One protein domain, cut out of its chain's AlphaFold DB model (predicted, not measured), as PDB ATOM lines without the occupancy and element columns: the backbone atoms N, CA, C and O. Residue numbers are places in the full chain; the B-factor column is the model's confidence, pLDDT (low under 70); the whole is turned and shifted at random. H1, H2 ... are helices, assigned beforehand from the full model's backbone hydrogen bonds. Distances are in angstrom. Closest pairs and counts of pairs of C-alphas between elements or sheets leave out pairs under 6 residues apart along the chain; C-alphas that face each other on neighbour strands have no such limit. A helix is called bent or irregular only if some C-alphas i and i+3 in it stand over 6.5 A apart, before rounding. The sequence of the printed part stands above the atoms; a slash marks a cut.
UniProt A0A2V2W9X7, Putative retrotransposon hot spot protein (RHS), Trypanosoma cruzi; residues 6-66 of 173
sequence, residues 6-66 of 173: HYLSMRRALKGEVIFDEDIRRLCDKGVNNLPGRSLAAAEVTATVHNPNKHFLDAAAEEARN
ATOM      1  N   HIS A   6      -1.174 -18.388  20.216       49.06
ATOM      2  CA  HIS A   6      -1.096 -18.653  21.660       49.06
ATOM      3  C   HIS A   6      -0.923 -17.395  22.521       49.06
ATOM      4  O   HIS A   6      -1.321 -17.386  23.682       49.06
ATOM      5  N   TYR A   7      -0.395 -16.303  21.961       42.69
ATOM      6  CA  TYR A   7      -0.269 -15.040  22.698       42.69
ATOM      7  C   TYR A   7      -1.614 -14.294  22.812       42.69
ATOM      8  O   TYR A   7      -1.858 -13.555  23.764       42.69
ATOM      9  N   LEU A   8      -2.535 -14.523  21.868       49.06
ATOM     10  CA  LEU A   8      -3.851 -13.878  21.850       49.06
ATOM     11  C   LEU A   8      -4.876 -14.559  22.770       49.06
ATOM     12  O   LEU A   8      -5.783 -13.885  23.260       49.06
ATOM     13  N   SER A   9      -4.740 -15.861  23.045       51.19
ATOM     14  CA  SER A   9      -5.660 -16.578  23.940       51.19
ATOM     15  C   SER A   9      -5.448 -16.221  25.413       51.19
ATOM     16  O   SER A   9      -6.425 -16.114  26.154       51.19
ATOM     17  N   MET A  10      -4.210 -15.931  25.829       44.44
ATOM     18  CA  MET A  10      -3.914 -15.497  27.202       44.44
ATOM     19  C   MET A  10      -4.496 -14.108  27.507       44.44
ATOM     20  O   MET A  10      -4.998 -13.864  28.599       44.44
ATOM     21  N   ARG A  11      -4.562 -13.229  26.498       46.81
ATOM     22  CA  ARG A  11      -5.208 -11.912  26.612       46.81
ATOM     23  C   ARG A  11      -6.738 -11.956  26.689       46.81
ATOM     24  O   ARG A  11      -7.338 -10.975  27.111       46.81
ATOM     25  N   ARG A  12      -7.391 -13.055  26.282       49.44
ATOM     26  CA  ARG A  12      -8.854 -13.213  26.426       49.44
ATOM     27  C   ARG A  12      -9.265 -13.856  27.747       49.44
ATOM     28  O   ARG A  12     -10.360 -13.556  28.212       49.44
ATOM     29  N   ALA A  13      -8.409 -14.671  28.363       46.44
ATOM     30  CA  ALA A  13      -8.675 -15.244  29.686       46.44
ATOM     31  C   ALA A  13      -8.696 -14.179  30.805       46.44
ATOM     32  O   ALA A  13      -9.375 -14.359  31.808       46.44
ATOM     33  N   LEU A  14      -8.048 -13.031  30.585       49.75
ATOM     34  CA  LEU A  14      -8.070 -11.861  31.475       49.75
ATOM     35  C   LEU A  14      -9.280 -10.932  31.246       49.75
ATOM     36  O   LEU A  14      -9.373  -9.855  31.821       49.75
ATOM     37  N   LYS A  15     -10.259 -11.314  30.416       48.06
ATOM     38  CA  LYS A  15     -11.464 -10.492  30.186       48.06
ATOM     39  C   LYS A  15     -12.485 -10.564  31.340       48.06
ATOM     40  O   LYS A  15     -13.551  -9.966  31.244       48.06
ATOM     41  N   GLY A  16     -12.152 -11.273  32.422       48.34
ATOM     42  CA  GLY A  16     -12.842 -11.195  33.714       48.34
ATOM     43  C   GLY A  16     -12.412 -10.000  34.584       48.34
ATOM     44  O   GLY A  16     -13.036  -9.754  35.607       48.34
ATOM     45  N   GLU A  17     -11.387  -9.236  34.176       53.50
ATOM     46  CA  GLU A  17     -10.779  -8.139  34.953       53.50
ATOM     47  C   GLU A  17     -11.400  -6.749  34.718       53.50
ATOM     48  O   GLU A  17     -10.836  -5.748  35.146       53.50
ATOM     49  N   VAL A  18     -12.567  -6.623  34.075       55.19
ATOM     50  CA  VAL A  18     -13.191  -5.289  33.891       55.19
ATOM     51  C   VAL A  18     -13.520  -4.630  35.241       55.19
ATOM     52  O   VAL A  18     -13.528  -3.410  35.352       55.19
ATOM     53  N   ILE A  19     -13.728  -5.439  36.284       61.34
ATOM     54  CA  ILE A  19     -14.047  -4.979  37.641       61.34
ATOM     55  C   ILE A  19     -12.854  -4.255  38.287       61.34
ATOM     56  O   ILE A  19     -13.051  -3.312  39.043       61.34
ATOM     57  N   PHE A  20     -11.625  -4.667  37.957       66.38
ATOM     58  CA  PHE A  20     -10.404  -4.084  38.518       66.38
ATOM     59  C   PHE A  20      -9.715  -3.098  37.572       66.38
ATOM     60  O   PHE A  20      -8.805  -2.405  38.010       66.38
ATOM     61  N   ASP A  21     -10.130  -2.989  36.304       78.50
ATOM     62  CA  ASP A  21      -9.497  -2.086  35.329       78.50
ATOM     63  C   ASP A  21      -9.555  -0.616  35.788       78.50
ATOM     64  O   ASP A  21      -8.569   0.109  35.677       78.50
ATOM     65  N   GLU A  22     -10.670  -0.194  36.392       83.31
ATOM     66  CA  GLU A  22     -10.825   1.157  36.951       83.31
ATOM     67  C   GLU A  22      -9.925   1.383  38.177       83.31
ATOM     68  O   GLU A  22      -9.232   2.396  38.275       83.31
ATOM     69  N   ASP A  23      -9.873   0.418  39.100       82.00
ATOM     70  CA  ASP A  23      -9.011   0.505  40.281       82.00
ATOM     71  C   ASP A  23      -7.523   0.474  39.901       82.00
ATOM     72  O   ASP A  23      -6.722   1.208  40.481       82.00
ATOM     73  N   ILE A  24      -7.147  -0.319  38.892       81.00
ATOM     74  CA  ILE A  24      -5.789  -0.373  38.343       81.00
ATOM     75  C   ILE A  24      -5.422   0.975  37.714       81.00
ATOM     76  O   ILE A  24      -4.351   1.502  38.019       81.00
ATOM     77  N   ARG A  25      -6.307   1.579  36.909       84.19
ATOM     78  CA  ARG A  25      -6.096   2.928  36.350       84.19
ATOM     79  C   ARG A  25      -5.934   3.972  37.452       84.19
ATOM     80  O   ARG A  25      -4.958   4.716  37.437       84.19
ATOM     81  N   ARG A  26      -6.801   3.948  38.469       84.69
ATOM     82  CA  ARG A  26      -6.731   4.860  39.622       84.69
ATOM     83  C   ARG A  26      -5.431   4.702  40.415       84.69
ATOM     84  O   ARG A  26      -4.904   5.682  40.938       84.69
ATOM     85  N   LEU A  27      -4.908   3.482  40.538       84.25
ATOM     86  CA  LEU A  27      -3.605   3.225  41.158       84.25
ATOM     87  C   LEU A  27      -2.454   3.735  40.278       84.25
ATOM     88  O   LEU A  27      -1.503   4.315  40.800       84.25
ATOM     89  N   CYS A  28      -2.543   3.569  38.958       82.62
ATOM     90  CA  CYS A  28      -1.557   4.101  38.021       82.62
ATOM     91  C   CYS A  28      -1.502   5.636  38.029       82.62
ATOM     92  O   CYS A  28      -0.398   6.178  38.060       82.62
ATOM     93  N   ASP A  29      -2.647   6.321  38.093       86.12
ATOM     94  CA  ASP A  29      -2.721   7.788  38.209       86.12
ATOM     95  C   ASP A  29      -2.088   8.299  39.510       86.12
ATOM     96  O   ASP A  29      -1.491   9.373  39.547       86.12
ATOM     97  N   LYS A  30      -2.145   7.492  40.578       84.75
ATOM     98  CA  LYS A  30      -1.473   7.753  41.862       84.75
ATOM     99  C   LYS A  30       0.015   7.375  41.867       84.75
ATOM    100  O   LYS A  30       0.637   7.352  42.925       84.75
ATOM    101  N   GLY A  31       0.594   7.029  40.716       83.50
ATOM    102  CA  GLY A  31       2.006   6.652  40.602       83.50
ATOM    103  C   GLY A  31       2.337   5.258  41.148       83.50
ATOM    104  O   GLY A  31       3.505   4.892  41.226       83.50
ATOM    105  N   VAL A  32       1.336   4.434  41.472       85.12
ATOM    106  CA  VAL A  32       1.482   3.069  42.025       85.12
ATOM    107  C   VAL A  32       1.699   2.031  40.901       85.12
ATOM    108  O   VAL A  32       1.384   0.846  41.020       85.12
ATOM    109  N   ASN A  33       2.247   2.477  39.769       84.50
ATOM    110  CA  ASN A  33       2.514   1.661  38.582       84.50
ATOM    111  C   ASN A  33       3.899   0.986  38.599       84.50
ATOM    112  O   ASN A  33       4.169   0.131  37.760       84.50
ATOM    113  N   ASN A  34       4.771   1.341  39.546       83.44
ATOM    114  CA  ASN A  34       6.099   0.751  39.721       83.44
ATOM    115  C   ASN A  34       6.424   0.512  41.210       83.44
ATOM    116  O   ASN A  34       5.725   0.996  42.103       83.44
ATOM    117  N   LEU A  35       7.470  -0.278  41.476       83.25
ATOM    118  CA  LEU A  35       7.898  -0.641  42.834       83.25
ATOM    119  C   LEU A  35       8.199   0.592  43.719       83.25
ATOM    120  O   LEU A  35       7.615   0.673  44.798       83.25
ATOM    121  N   PRO A  36       9.009   1.578  43.278       84.00
ATOM    122  CA  PRO A  36       9.233   2.808  44.045       84.00
ATOM    123  C   PRO A  36       7.955   3.584  44.390       84.00
ATOM    124  O   PRO A  36       7.793   4.038  45.520       84.00
ATOM    125  N   GLY A  37       7.023   3.710  43.445       84.06
ATOM    126  CA  GLY A  37       5.763   4.423  43.647       84.06
ATOM    127  C   GLY A  37       4.831   3.735  44.646       84.06
ATOM    128  O   GLY A  37       4.171   4.405  45.438       84.06
ATOM    129  N   ARG A  38       4.843   2.395  44.697       85.31
ATOM    130  CA  ARG A  38       4.166   1.616  45.751       85.31
ATOM    131  C   ARG A  38       4.750   1.892  47.131       85.31
ATOM    132  O   ARG A  38       3.991   2.099  48.074       85.31
ATOM    133  N   SER A  39       6.076   1.912  47.247       82.81
ATOM    134  CA  SER A  39       6.753   2.203  48.514       82.81
ATOM    135  C   SER A  39       6.463   3.622  49.008       82.81
ATOM    136  O   SER A  39       6.216   3.808  50.196       82.81
ATOM    137  N   LEU A  40       6.430   4.604  48.103       84.69
ATOM    138  CA  LEU A  40       6.126   5.996  48.439       84.69
ATOM    139  C   LEU A  40       4.672   6.160  48.909       84.69
ATOM    140  O   LEU A  40       4.437   6.725  49.974       84.69
ATOM    141  N   ALA A  41       3.710   5.588  48.179       83.38
ATOM    142  CA  ALA A  41       2.299   5.631  48.562       83.38
ATOM    143  C   ALA A  41       2.030   4.918  49.901       83.38
ATOM    144  O   ALA A  41       1.238   5.391  50.715       83.38
ATOM    145  N   ALA A  42       2.708   3.796  50.167       82.25
ATOM    146  CA  ALA A  42       2.620   3.114  51.457       82.25
ATOM    147  C   ALA A  42       3.192   3.975  52.594       82.25
ATOM    148  O   ALA A  42       2.558   4.096  53.640       82.25
ATOM    149  N   ALA A  43       4.344   4.621  52.380       81.56
ATOM    150  CA  ALA A  43       4.941   5.529  53.356       81.56
ATOM    151  C   ALA A  43       3.995   6.698  53.700       81.56
ATOM    152  O   ALA A  43       3.783   6.989  54.875       81.56
ATOM    153  N   GLU A  44       3.349   7.304  52.704       79.56
ATOM    154  CA  GLU A  44       2.385   8.399  52.892       79.56
ATOM    155  C   GLU A  44       1.139   7.972  53.693       79.56
ATOM    156  O   GLU A  44       0.721   8.659  54.633       79.56
ATOM    157  N   VAL A  45       0.581   6.795  53.385       80.56
ATOM    158  CA  VAL A  45      -0.538   6.211  54.142       80.56
ATOM    159  C   VAL A  45      -0.123   5.910  55.580       80.56
ATOM    160  O   VAL A  45      -0.834   6.276  56.516       80.56
ATOM    161  N   THR A  46       1.047   5.297  55.781       73.44
ATOM    162  CA  THR A  46       1.542   5.000  57.131       73.44
ATOM    163  C   THR A  46       1.802   6.269  57.934       73.44
ATOM    164  O   THR A  46       1.432   6.306  59.099       73.44
ATOM    165  N   ALA A  47       2.329   7.338  57.330       74.69
ATOM    166  CA  ALA A  47       2.544   8.616  58.007       74.69
ATOM    167  C   ALA A  47       1.221   9.281  58.423       74.69
ATOM    168  O   ALA A  47       1.108   9.805  59.533       74.69
ATOM    169  N   THR A  48       0.199   9.197  57.567       74.81
ATOM    170  CA  THR A  48      -1.136   9.753  57.837       74.81
ATOM    171  C   THR A  48      -1.855   8.993  58.952       74.81
ATOM    172  O   THR A  48      -2.573   9.603  59.737       74.81
ATOM    173  N   VAL A  49      -1.647   7.677  59.062       71.38
ATOM    174  CA  VAL A  49      -2.217   6.827  60.126       71.38
ATOM    175  C   VAL A  49      -1.388   6.883  61.416       71.38
ATOM    176  O   VAL A  49      -1.931   6.771  62.514       71.38
ATOM    177  N   HIS A  50      -0.076   7.094  61.317       72.62
ATOM    178  CA  HIS A  50       0.820   7.103  62.470       72.62
ATOM    179  C   HIS A  50       0.533   8.268  63.424       72.62
ATOM    180  O   HIS A  50       0.513   8.072  64.636       72.62
ATOM    181  N   ASN A  51       0.252   9.461  62.891       70.00
ATOM    182  CA  ASN A  51      -0.023  10.649  63.698       70.00
ATOM    183  C   ASN A  51      -1.295  10.531  64.580       70.00
ATOM    184  O   ASN A  51      -1.192  10.730  65.790       70.00
ATOM    185  N   PRO A  52      -2.476  10.137  64.057       72.12
ATOM    186  CA  PRO A  52      -3.660   9.932  64.890       72.12
ATOM    187  C   PRO A  52      -3.476   8.776  65.881       72.12
ATOM    188  O   PRO A  52      -3.807   8.939  67.052       72.12
ATOM    189  N   ASN A  53      -2.887   7.648  65.463       70.62
ATOM    190  CA  ASN A  53      -2.650   6.510  66.359       70.62
ATOM    191  C   ASN A  53      -1.732   6.873  67.531       70.62
ATOM    192  O   ASN A  53      -1.955   6.410  68.646       70.62
ATOM    193  N   LYS A  54      -0.735   7.732  67.297       75.31
ATOM    194  CA  LYS A  54       0.137   8.237  68.355       75.31
ATOM    195  C   LYS A  54      -0.652   9.012  69.414       75.31
ATOM    196  O   LYS A  54      -0.511   8.713  70.590       75.31
ATOM    197  N   HIS A  55      -1.537   9.925  69.010       76.94
ATOM    198  CA  HIS A  55      -2.372  10.673  69.956       76.94
ATOM    199  C   HIS A  55      -3.298   9.770  70.789       76.94
ATOM    200  O   HIS A  55      -3.472  10.021  71.978       76.94
ATOM    201  N   PHE A  56      -3.860   8.711  70.196       74.81
ATOM    202  CA  PHE A  56      -4.671   7.735  70.934       74.81
ATOM    203  C   PHE A  56      -3.848   6.937  71.952       74.81
ATOM    204  O   PHE A  56      -4.297   6.741  73.079       74.81
ATOM    205  N   LEU A  57      -2.651   6.488  71.567       78.38
ATOM    206  CA  LEU A  57      -1.763   5.736  72.457       78.38
ATOM    207  C   LEU A  57      -1.198   6.617  73.578       78.38
ATOM    208  O   LEU A  57      -1.143   6.166  74.718       78.38
ATOM    209  N   ASP A  58      -0.851   7.870  73.282       83.06
ATOM    210  CA  ASP A  58      -0.410   8.849  74.280       83.06
ATOM    211  C   ASP A  58      -1.544   9.151  75.279       83.06
ATOM    212  O   ASP A  58      -1.316   9.151  76.484       83.06
ATOM    213  N   ALA A  59      -2.788   9.320  74.809       81.25
ATOM    214  CA  ALA A  59      -3.951   9.512  75.679       81.25
ATOM    215  C   ALA A  59      -4.242   8.285  76.560       81.25
ATOM    216  O   ALA A  59      -4.530   8.437  77.744       81.25
ATOM    217  N   ALA A  60      -4.130   7.069  76.016       73.50
ATOM    218  CA  ALA A  60      -4.278   5.837  76.791       73.50
ATOM    219  C   ALA A  60      -3.151   5.663  77.824       73.50
ATOM    220  O   ALA A  60      -3.394   5.182  78.929       73.50
ATOM    221  N   ALA A  61      -1.924   6.070  77.487       79.06
ATOM    222  CA  ALA A  61      -0.791   6.048  78.405       79.06
ATOM    223  C   ALA A  61      -0.935   7.087  79.530       79.06
ATOM    224  O   ALA A  61      -0.602   6.785  80.673       79.06
ATOM    225  N   GLU A  62      -1.451   8.281  79.234       78.88
ATOM    226  CA  GLU A  62      -1.779   9.297  80.243       78.88
ATOM    227  C   GLU A  62      -2.949   8.859  81.139       78.88
ATOM    228  O   GLU A  62      -2.880   9.023  82.355       78.88
ATOM    229  N   GLU A  63      -3.978   8.212  80.584       73.31
ATOM    230  CA  GLU A  63      -5.065   7.608  81.368       73.31
ATOM    231  C   GLU A  63      -4.535   6.503  82.297       73.31
ATOM    232  O   GLU A  63      -4.845   6.488  83.485       73.31
ATOM    233  N   ALA A  64      -3.650   5.632  81.800       71.06
ATOM    234  CA  ALA A  64      -3.005   4.599  82.612       71.06
ATOM    235  C   ALA A  64      -2.059   5.167  83.691       71.06
ATOM    236  O   ALA A  64      -1.810   4.509  84.702       71.06
ATOM    237  N   ARG A  65      -1.524   6.382  83.497       73.81
ATOM    238  CA  ARG A  65      -0.702   7.101  84.488       73.81
ATOM    239  C   ARG A  65      -1.525   7.785  85.576       73.81
ATOM    240  O   ARG A  65      -0.943   8.150  86.595       73.81
ATOM    241  N   ASN A  66      -2.834   7.944  85.389       67.75
ATOM    242  CA  ASN A  66      -3.737   8.476  86.397       67.75
ATOM    243  C   ASN A  66      -4.316   7.320  87.228       67.75
ATOM    244  O   ASN A  66      -5.273   6.677  86.797       67.75
TER     245      ASN A  66
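AT A GLANCE: This is residues 6 to 66 of the 173 residues of the protein "Putative retrotransposon hot spot protein (RHS)" of Trypanosoma cruzi (UniProt A0A2V2W9X7). One long, kinked helix, H3, makes most of the length of a drawn-out zigzag; at its first end the shorter H2 makes a corner with it, and a poorly formed H1 leads on beyond H2. The 61 printed residues hold three named helices, H1, H2, H3, and no named strand: all helix, extended, radius of gyration of the C-alphas 20.5 A, spans 70 by 22 by 17 A.

HOW THE PARTS SIT: Look first at H3, residues 35 to 65, with a kink of 31 degrees near residue 51. H2, residues 18 to 29, and H3 are near each other, with 5 pairs of C-alphas within 10 A. H1, residues 6 to 16, and H2 meet only through their link; H1 and H3 are apart. O i to N i+4 pairs within hydrogen-bond range number 26 of 27 in H3, 6 of 8 in H2 and 1 of 7 in H1, where O i to N i+3 gives 2 of 8.

IN THESE COORDINATES: Find C-alpha 35 at (7.898, -0.641, 42.834); H3 runs 43.2 A to C-alpha 65 at (-0.702, 7.101, 84.488). H2 spans 17.3 A and is only just irregular, C-alphas 19 and 22 being 7.0 A apart; H1 spans 18.4 A and is irregular, C-alphas 13 and 16 being 7.1 A apart.

THE WHOLE: The farthest C-alphas, His 6 and Asn 66, are 70.2 A apart. Both links are tight, and the printed part has no cut. Residues 6 to 20 and 66 have pLDDT under 70.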